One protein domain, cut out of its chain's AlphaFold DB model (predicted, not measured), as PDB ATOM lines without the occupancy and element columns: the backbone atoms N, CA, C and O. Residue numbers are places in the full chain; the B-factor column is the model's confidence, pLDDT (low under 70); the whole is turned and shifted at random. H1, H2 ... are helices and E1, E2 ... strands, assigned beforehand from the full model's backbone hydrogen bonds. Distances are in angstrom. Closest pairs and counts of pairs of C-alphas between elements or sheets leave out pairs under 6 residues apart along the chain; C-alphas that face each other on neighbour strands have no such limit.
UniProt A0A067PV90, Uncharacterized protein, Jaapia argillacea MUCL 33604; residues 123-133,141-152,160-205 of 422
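Overview. This is residues 123 to 133, 141 to 152 and 160 to 205 of the 422 residues of an uncharacterized protein of Jaapia argillacea MUCL 33604 (UniProt A0A067PV90). Look first for a two-stranded antiparallel ribbon, E3 beside E4, with helix H1 near it, while two thin stretches with E1 and E2 extend the model to one end. The printed part has 69 residues, in order E1, E2, E3, H1, E4, mixed in class, with under half in named elements. It is loose, radius of gyration of the C-alphas 14.4 A, spanning 48 by 32 by 21 A.

Arrangement. Start at E3, residues 164 to 168, and E4, residues 200 to 204, antiparallel at 157 degrees; N 165 and O 203 are 2.9 A apart, within hydrogen-bond range. In H1, residues 182 to 193, every O i to N i+4 pair is within range; its closest C-alphas with E3 are Trp 166 and Leu 188, 7.8 A. E1, residues 129 to 132, and E2, residues 146 to 148, are apart and pair with no named strand.

Along the chain. Find C-alpha 129 at (-31.395, -11.644, -9.771), where E1 begins, 9.6 A long; E2 is 6.2 A, E3 14.1 A, H1 16.4 A. E4, 12.9 A, ends at (-1.090, -7.013, -13.623).

Size, cuts and confidence. C-alphas 133 and 162 are farthest apart, 48.7 A. Cuts leave gaps of 10.7 A from C-alpha 133 to 141 and 19.9 A from 152 to 160. The link E3 to H1 is long. Confidence is under 70 at, among others, residues 147 to 152.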
ATOM      1  N   ASP A 123     -13.784  -7.313  -4.200       58.66
ATOM      2  CA  ASP A 123     -15.130  -7.786  -3.897       58.66
ATOM      3  C   ASP A 123     -15.928  -7.875  -5.200       58.66
ATOM      4  O   ASP A 123     -16.363  -6.872  -5.767       58.66
ATOM      5  N   LEU A 124     -16.115  -9.096  -5.705       57.66
ATOM      6  CA  LEU A 124     -16.927  -9.334  -6.890       57.66
ATOM      7  C   LEU A 124     -18.403  -9.333  -6.479       57.66
ATOM      8  O   LEU A 124     -18.882 -10.266  -5.826       57.66
ATOM      9  N   LEU A 125     -19.130  -8.281  -6.849       66.62
ATOM     10  CA  LEU A 125     -20.571  -8.184  -6.623       66.62
ATOM     11  C   LEU A 125     -21.314  -8.968  -7.717       66.62
ATOM     12  O   LEU A 125     -21.270  -8.573  -8.885       66.62
ATOM     13  N   PRO A 126     -22.002 -10.074  -7.387       72.88
ATOM     14  CA  PRO A 126     -22.779 -10.804  -8.377       72.88
ATOM     15  C   PRO A 126     -23.979  -9.964  -8.856       72.88
ATOM     16  O   PRO A 126     -24.554  -9.191  -8.080       72.88
ATOM     17  N   PRO A 127     -24.393 -10.119 -10.127       66.31
ATOM     18  CA  PRO A 127     -25.521  -9.380 -10.676       66.31
ATOM     19  C   PRO A 127     -26.804  -9.706  -9.905       66.31
ATOM     20  O   PRO A 127     -27.086 -10.864  -9.590       66.31
ATOM     21  N   SER A 128     -27.607  -8.677  -9.623       75.69
ATOM     22  CA  SER A 128     -28.879  -8.856  -8.920       75.69
ATOM     23  C   SER A 128     -29.845  -9.718  -9.745       75.69
ATOM     24  O   SER A 128     -30.054  -9.484 -10.938       75.69
ATOM     25  N   LYS A 129     -30.448 -10.732  -9.119       85.56
ATOM     26  CA  LYS A 129     -31.395 -11.644  -9.771       85.56
ATOM     27  C   LYS A 129     -32.815 -11.265  -9.377       85.56
ATOM     28  O   LYS A 129     -33.170 -11.257  -8.200       85.56
ATOM     29  N   LYS A 130     -33.660 -10.974 -10.368       83.38
ATOM     30  CA  LYS A 130     -35.102 -10.789 -10.160       83.38
ATOM     31  C   LYS A 130     -35.768 -12.161 -10.128       83.38
ATOM     32  O   LYS A 130     -35.920 -12.797 -11.164       83.38
ATOM     33  N   VAL A 131     -36.174 -12.618  -8.948       89.25
ATOM     34  CA  VAL A 131     -36.872 -13.896  -8.780       89.25
ATOM     35  C   VAL A 131     -38.353 -13.622  -8.544       89.25
ATOM     36  O   VAL A 131     -38.731 -12.913  -7.608       89.25
ATOM     37  N   LYS A 132     -39.216 -14.179  -9.402       83.88
ATOM     38  CA  LYS A 132     -40.660 -14.188  -9.150       83.88
ATOM     39  C   LYS A 132     -40.935 -15.154  -8.006       83.88
ATOM     40  O   LYS A 132     -40.698 -16.353  -8.115       83.88
ATOM     41  N   THR A 133     -41.419 -14.619  -6.896       85.19
ATOM     42  CA  THR A 133     -41.864 -15.432  -5.765       85.19
ATOM     43  C   THR A 133     -43.162 -16.160  -6.122       85.19
ATOM     44  O   THR A 133     -43.905 -15.734  -7.009       85.19
ATOM     45  N   ILE A 141     -33.101 -10.362  -5.516       89.31
ATOM     46  CA  ILE A 141     -32.169 -11.053  -4.627       89.31
ATOM     47  C   ILE A 141     -30.764 -10.673  -5.083       89.31
ATOM     48  O   ILE A 141     -30.423 -10.836  -6.255       89.31
ATOM     49  N   GLN A 142     -29.973 -10.136  -4.160       81.69
ATOM     50  CA  GLN A 142     -28.559  -9.863  -4.371       81.69
ATOM     51  C   GLN A 142     -27.772 -10.901  -3.577       81.69
ATOM     52  O   GLN A 142     -27.902 -10.979  -2.355       81.69
ATOM     53  N   ASP A 143     -27.024 -11.738  -4.290       86.31
ATOM     54  CA  ASP A 143     -26.128 -12.705  -3.663       86.31
ATOM     55  C   ASP A 143     -24.974 -11.925  -2.976       86.31
ATOM     56  O   ASP A 143     -24.611 -10.838  -3.445       86.31
ATOM     57  N   PRO A 144     -24.420 -12.407  -1.847       81.44
ATOM     58  CA  PRO A 144     -23.348 -11.702  -1.147       81.44
ATOM     59  C   PRO A 144     -22.104 -11.564  -2.036       81.44
ATOM     60  O   PRO A 144     -21.800 -12.455  -2.834       81.44
ATOM     61  N   ALA A 145     -21.383 -10.448  -1.890       74.25
ATOM     62  CA  ALA A 145     -20.142 -10.211  -2.621       74.25
ATOM     63  C   ALA A 145     -19.153 -11.356  -2.370       74.25
ATOM     64  O   ALA A 145     -18.911 -11.746  -1.225       74.25
ATOM     65  N   THR A 146     -18.590 -11.907  -3.443       74.94
ATOM     66  CA  THR A 146     -17.525 -12.903  -3.334       74.94
ATOM     67  C   THR A 146     -16.202 -12.160  -3.271       74.94
ATOM     68  O   THR A 146     -15.764 -11.583  -4.264       74.94
ATOM     69  N   ARG A 147     -15.580 -12.151  -2.092       57.78
ATOM     70  CA  ARG A 147     -14.266 -11.543  -1.887       57.78
ATOM     71  C   ARG A 147     -13.191 -12.446  -2.476       57.78
ATOM     72  O   ARG A 147     -12.961 -13.540  -1.968       57.78
ATOM     73  N   ILE A 148     -12.543 -11.988  -3.539       60.88
ATOM     74  CA  ILE A 148     -11.398 -12.659  -4.152       60.88
ATOM     75  C   ILE A 148     -10.143 -11.938  -3.651       60.88
ATOM     76  O   ILE A 148      -9.942 -10.748  -3.902       60.88
ATOM     77  N   GLY A 149      -9.318 -12.652  -2.887       53.66
ATOM     78  CA  GLY A 149      -8.041 -12.169  -2.362       53.66
ATOM     79  C   GLY A 149      -6.953 -13.233  -2.517       53.66
ATOM     80  O   GLY A 149      -7.278 -14.390  -2.789       53.66
ATOM     81  N   PRO A 150      -5.669 -12.866  -2.377       48.09
ATOM     82  CA  PRO A 150      -4.572 -13.798  -2.599       48.09
ATOM     83  C   PRO A 150      -4.574 -14.912  -1.541       48.09
ATOM     84  O   PRO A 150      -4.386 -14.653  -0.350       48.09
ATOM     85  N   GLU A 151      -4.748 -16.164  -1.972       44.53
ATOM     86  CA  GLU A 151      -4.369 -17.327  -1.168       44.53
ATOM     87  C   GLU A 151      -2.831 -17.388  -1.099       44.53
ATOM     88  O   GLU A 151      -2.162 -17.726  -2.065       44.53
ATOM     89  N   THR A 152      -2.311 -16.950   0.050       46.12
ATOM     90  CA  THR A 152      -1.024 -17.281   0.693       46.12
ATOM     91  C   THR A 152       0.306 -17.250  -0.100       46.12
ATOM     92  O   THR A 152       0.557 -17.957  -1.066       46.12
ATOM     93  N   ASP A 160       4.541  -3.729 -10.562       65.06
ATOM     94  CA  ASP A 160       4.803  -2.627 -11.474       65.06
ATOM     95  C   ASP A 160       3.462  -2.067 -11.948       65.06
ATOM     96  O   ASP A 160       2.812  -2.648 -12.824       65.06
ATOM     97  N   PHE A 161       3.039  -0.949 -11.353       65.81
ATOM     98  CA  PHE A 161       1.809  -0.258 -11.736       65.81
ATOM     99  C   PHE A 161       1.812   0.108 -13.232       65.81
ATOM    100  O   PHE A 161       0.768   0.048 -13.883       65.81
ATOM    101  N   VAL A 162       2.992   0.349 -13.821       74.00
ATOM    102  CA  VAL A 162       3.163   0.659 -15.252       74.00
ATOM    103  C   VAL A 162       2.744  -0.513 -16.147       74.00
ATOM    104  O   VAL A 162       2.349  -0.315 -17.297       74.00
ATOM    105  N   SER A 163       2.786  -1.738 -15.620       76.25
ATOM    106  CA  SER A 163       2.414  -2.961 -16.336       76.25
ATOM    107  C   SER A 163       0.943  -3.360 -16.173       76.25
ATOM    108  O   SER A 163       0.531  -4.408 -16.679       76.25
ATOM    109  N   THR A 164       0.150  -2.564 -15.452       83.62
ATOM    110  CA  THR A 164      -1.248  -2.893 -15.177       83.62
ATOM    111  C   THR A 164      -2.145  -2.496 -16.348       83.62
ATOM    112  O   THR A 164      -2.079  -1.386 -16.881       83.62
ATOM    113  N   ALA A 165      -2.981  -3.430 -16.783       87.69
ATOM    114  CA  ALA A 165      -3.965  -3.230 -17.834       87.69
ATOM    115  C   ALA A 165      -5.300  -3.839 -17.409       87.69
ATOM    116  O   ALA A 165      -5.360  -4.714 -16.550       87.69
ATOM    117  N   TRP A 166      -6.395  -3.396 -18.006       88.56
ATOM    118  CA  TRP A 166      -7.720  -3.920 -17.721       88.56
ATOM    119  C   TRP A 166      -8.482  -4.199 -19.009       88.56
ATOM    120  O   TRP A 166      -8.240  -3.580 -20.042       88.56
ATOM    121  N   ARG A 167      -9.419  -5.144 -18.966       89.25
ATOM    122  CA  ARG A 167     -10.313  -5.431 -20.093       89.25
ATOM    123  C   ARG A 167     -11.687  -5.870 -19.623       89.25
ATOM    124  O   ARG A 167     -11.862  -6.383 -18.515       89.25
ATOM    125  N   LEU A 168     -12.670  -5.703 -20.500       84.88
ATOM    126  CA  LEU A 168     -14.012  -6.228 -20.281       84.88
ATOM    127  C   LEU A 168     -14.031  -7.740 -20.527       84.88
ATOM    128  O   LEU A 168     -13.414  -8.247 -21.459       84.88
ATOM    129  N   THR A 169     -14.780  -8.470 -19.707       79.94
ATOM    130  CA  THR A 169     -15.030  -9.906 -19.940       79.94
ATOM    131  C   THR A 169     -15.843 -10.171 -21.202       79.94
ATOM    132  O   THR A 169     -15.683 -11.216 -21.834       79.94
ATOM    133  N   THR A 170     -16.728  -9.238 -21.556       77.56
ATOM    134  CA  THR A 170     -17.628  -9.350 -22.703       77.56
ATOM    135  C   THR A 170     -17.490  -8.096 -23.567       77.56
ATOM    136  O   THR A 170     -17.700  -6.998 -23.050       77.56
ATOM    137  N   PRO A 171     -17.153  -8.226 -24.862       83.88
ATOM    138  CA  PRO A 171     -16.905  -9.474 -25.595       83.88
ATOM    139  C   PRO A 171     -15.605 -10.181 -25.162       83.88
ATOM    140  O   PRO A 171     -14.684  -9.547 -24.664       83.88
ATOM    141  N   LYS A 172     -15.501 -11.502 -25.395       79.81
ATOM    142  CA  LYS A 172     -14.333 -12.329 -25.005       79.81
ATOM    143  C   LYS A 172     -12.992 -11.796 -25.541       79.81
ATOM    144  O   LYS A 172     -11.960 -12.001 -24.909       79.81
ATOM    145  N   ASN A 173     -13.036 -11.104 -26.680       83.94
ATOM    146  CA  ASN A 173     -11.886 -10.505 -27.358       83.94
ATOM    147  C   ASN A 173     -11.816  -8.981 -27.143       83.94
ATOM    148  O   ASN A 173     -11.323  -8.268 -28.015       83.94
ATOM    149  N   ALA A 174     -12.372  -8.463 -26.042       84.00
ATOM    150  CA  ALA A 174     -12.262  -7.043 -25.732       84.00
ATOM    151  C   ALA A 174     -10.779  -6.639 -25.625       84.00
ATOM    152  O   ALA A 174      -9.992  -7.386 -25.032       84.00
ATOM    153  N   PRO A 175     -10.397  -5.479 -26.186       87.31
ATOM    154  CA  PRO A 175      -9.035  -4.983 -26.080       87.31
ATOM    155  C   PRO A 175      -8.679  -4.687 -24.618       87.31
ATOM    156  O   PRO A 175      -9.535  -4.270 -23.833       87.31
ATOM    157  N   SER A 176      -7.412  -4.908 -24.270       87.19
ATOM    158  CA  SER A 176      -6.854  -4.495 -22.983       87.19
ATOM    159  C   SER A 176      -6.426  -3.035 -23.041       87.19
ATOM    160  O   SER A 176      -5.738  -2.625 -23.975       87.19
ATOM    161  N   PHE A 177      -6.808  -2.266 -22.028       87.12
ATOM    162  CA  PHE A 177      -6.461  -0.862 -21.861       87.12
ATOM    163  C   PHE A 177      -5.463  -0.717 -20.709       87.12
ATOM    164  O   PHE A 177      -5.718  -1.239 -19.623       87.12
ATOM    165  N   PRO A 178      -4.324  -0.043 -20.908       89.62
ATOM    166  CA  PRO A 178      -3.372   0.199 -19.833       89.62
ATOM    167  C   PRO A 178      -3.966   1.165 -18.793       89.62
ATOM    168  O   PRO A 178      -4.610   2.149 -19.146       89.62
ATOM    169  N   LEU A 179      -3.752   0.883 -17.507       84.25
ATOM    170  CA  LEU A 179      -4.248   1.705 -16.394       84.25
ATOM    171  C   LEU A 179      -3.436   2.985 -16.176       84.25
ATOM    172  O   LEU A 179      -3.962   3.944 -15.629       84.25
ATOM    173  N   LYS A 180      -2.173   3.000 -16.616       85.00
ATOM    174  CA  LYS A 180      -1.304   4.183 -16.546       85.00
ATOM    175  C   LYS A 180      -1.769   5.330 -17.451       85.00
ATOM    176  O   LYS A 180      -1.374   6.469 -17.246       85.00
ATOM    177  N   ASP A 181      -2.535   5.015 -18.497       85.62
ATOM    178  CA  ASP A 181      -3.027   6.024 -19.422       85.62
ATOM    179  C   ASP A 181      -4.290   6.632 -18.803       85.62
ATOM    180  O   ASP A 181      -5.251   5.905 -18.546       85.62
ATOM    181  N   GLU A 182      -4.318   7.956 -18.609       83.31
ATOM    182  CA  GLU A 182      -5.471   8.676 -18.034       83.31
ATOM    183  C   GLU A 182      -6.777   8.291 -18.746       83.31
ATOM    184  O   GLU A 182      -7.779   7.973 -18.114       83.31
ATOM    185  N   ASN A 183      -6.744   8.189 -20.078       82.56
ATOM    186  CA  ASN A 183      -7.893   7.757 -20.875       82.56
ATOM    187  C   ASN A 183      -8.340   6.323 -20.541       82.56
ATOM    188  O   ASN A 183      -9.536   6.032 -20.518       82.56
ATOM    189  N   GLY A 184      -7.391   5.419 -20.290       82.88
ATOM    190  CA  GLY A 184      -7.670   4.047 -19.875       82.88
ATOM    191  C   GLY A 184      -8.298   3.995 -18.483       82.88
ATOM    192  O   GLY A 184      -9.245   3.236 -18.271       82.88
ATOM    193  N   PHE A 185      -7.827   4.834 -17.559       83.19
ATOM    194  CA  PHE A 185      -8.381   4.963 -16.212       83.19
ATOM    195  C   PHE A 185      -9.780   5.596 -16.209       83.19
ATOM    196  O   PHE A 185     -10.712   5.044 -15.624       83.19
ATOM    197  N   GLN A 186      -9.986   6.687 -16.946       81.44
ATOM    198  CA  GLN A 186     -11.296   7.329 -17.085       81.44
ATOM    199  C   GLN A 186     -12.323   6.399 -17.741       81.44
ATOM    200  O   GLN A 186     -13.482   6.329 -17.317       81.44
ATOM    201  N   PHE A 187     -11.906   5.610 -18.738       83.31
ATOM    202  CA  PHE A 187     -12.778   4.612 -19.358       83.31
ATOM    203  C   PHE A 187     -13.136   3.484 -18.376       83.31
ATOM    204  O   PHE A 187     -14.277   3.010 -18.384       83.31
ATOM    205  N   LEU A 188     -12.206   3.099 -17.491       86.62
ATOM    206  CA  LEU A 188     -12.468   2.140 -16.418       86.62
ATOM    207  C   LEU A 188     -13.519   2.687 -15.456       86.62
ATOM    208  O   LEU A 188     -14.513   2.008 -15.203       86.62
ATOM    209  N   LEU A 189     -13.315   3.906 -14.952       84.50
ATOM    210  CA  LEU A 189     -14.238   4.562 -14.026       84.50
ATOM    211  C   LEU A 189     -15.628   4.677 -14.643       84.50
ATOM    212  O   LEU A 189     -16.605   4.206 -14.063       84.50
ATOM    213  N   THR A 190     -15.715   5.200 -15.866       85.00
ATOM    214  CA  THR A 190     -16.980   5.328 -16.598       85.00
ATOM    215  C   THR A 190     -17.695   3.981 -16.691       85.00
ATOM    216  O   THR A 190     -18.886   3.880 -16.401       85.00
ATOM    217  N   ARG A 191     -16.976   2.907 -17.041       82.12
ATOM    218  CA  ARG A 191     -17.555   1.561 -17.144       82.12
ATOM    219  C   ARG A 191     -17.921   0.943 -15.800       82.12
ATOM    220  O   ARG A 191     -18.895   0.201 -15.757       82.12
ATOM    221  N   ALA A 192     -17.186   1.242 -14.735       80.62
ATOM    222  CA  ALA A 192     -17.493   0.782 -13.385       80.62
ATOM    223  C   ALA A 192     -18.732   1.487 -12.807       80.62
ATOM    224  O   ALA A 192     -19.533   0.859 -12.113       80.62
ATOM    225  N   PHE A 193     -18.923   2.775 -13.120       78.25
ATOM    226  CA  PHE A 193     -20.073   3.562 -12.665       78.25
ATOM    227  C   PHE A 193     -21.338   3.330 -13.491       78.25
ATOM    228  O   PHE A 193     -22.453   3.398 -12.960       78.25
ATOM    229  N   LEU A 194     -21.196   3.004 -14.777       76.81
ATOM    230  CA  LEU A 194     -22.293   2.478 -15.575       76.81
ATOM    231  C   LEU A 194     -22.674   1.111 -14.990       76.81
ATOM    232  O   LEU A 194     -22.000   0.121 -15.245       76.81
ATOM    233  N   LYS A 195     -23.765   1.055 -14.209       58.72
ATOM    234  CA  LYS A 195     -24.341  -0.139 -13.536       58.72
ATOM    235  C   LYS A 195     -24.775  -1.279 -14.486       58.72
ATOM    236  O   LYS A 195     -25.711  -2.023 -14.194       58.72
ATOM    237  N   ALA A 196     -24.147  -1.420 -15.646       61.75
ATOM    238  CA  ALA A 196     -24.223  -2.608 -16.466       61.75
ATOM    239  C   ALA A 196     -23.470  -3.742 -15.754       61.75
ATOM    240  O   ALA A 196     -22.423  -3.517 -15.152       61.75
ATOM    241  N   ASN A 197     -24.015  -4.959 -15.809       58.19
ATOM    242  CA  ASN A 197     -23.432  -6.179 -15.233       58.19
ATOM    243  C   ASN A 197     -22.140  -6.587 -15.972       58.19
ATOM    244  O   ASN A 197     -22.074  -7.646 -16.596       58.19
ATOM    245  N   THR A 198     -21.131  -5.727 -15.958       69.69
ATOM    246  CA  THR A 198     -19.891  -5.886 -16.707       69.69
ATOM    247  C   THR A 198     -18.806  -6.304 -15.734       69.69
ATOM    248  O   THR A 198     -18.414  -5.537 -14.861       69.69
ATOM    249  N   VAL A 199     -18.327  -7.539 -15.867       78.06
ATOM    250  CA  VAL A 199     -17.168  -7.999 -15.097       78.06
ATOM    251  C   VAL A 199     -15.918  -7.426 -15.762       78.06
ATOM    252  O   VAL A 199     -15.693  -7.639 -16.958       78.06
ATOM    253  N   ILE A 200     -15.134  -6.694 -14.982       80.94
ATOM    254  CA  ILE A 200     -13.877  -6.073 -15.392       80.94
ATOM    255  C   ILE A 200     -12.738  -6.938 -14.853       80.94
ATOM    256  O   ILE A 200     -12.722  -7.265 -13.668       80.94
ATOM    257  N   ILE A 201     -11.805  -7.335 -15.718       81.38
ATOM    258  CA  ILE A 201     -10.586  -8.044 -15.313       81.38
ATOM    259  C   ILE A 201      -9.451  -7.029 -15.315       81.38
ATOM    260  O   ILE A 201      -9.221  -6.378 -16.332       81.38
ATOM    261  N   VAL A 202      -8.742  -6.927 -14.192       84.25
ATOM    262  CA  VAL A 202      -7.487  -6.177 -14.084       84.25
ATOM    263  C   VAL A 202      -6.344  -7.186 -14.136       84.25
ATOM    264  O   VAL A 202      -6.227  -8.055 -13.273       84.25
ATOM    265  N   GLU A 203      -5.535  -7.104 -15.186       80.81
ATOM    266  CA  GLU A 203      -4.352  -7.925 -15.409       80.81
ATOM    267  C   GLU A 203      -3.123  -7.112 -14.987       80.81
ATOM    268  O   GLU A 203      -2.875  -6.018 -15.492       80.81
ATOM    269  N   MET A 204      -2.347  -7.633 -14.038       79.25
ATOM    270  CA  MET A 204      -1.090  -7.013 -13.623       79.25
ATOM    271  C   MET A 204       0.069  -7.831 -14.178       79.25
ATOM    272  O   MET A 204       0.148  -9.040 -13.940       79.25
ATOM    273  N   GLY A 205       0.965  -7.184 -14.924       70.06
ATOM    274  CA  GLY A 205       2.224  -7.800 -15.305       70.06
ATOM    275  C   GLY A 205       3.068  -8.075 -14.063       70.06
ATOM    276  O   GLY A 205       3.197  -7.240 -13.171       70.06
TER     277      GLY A 205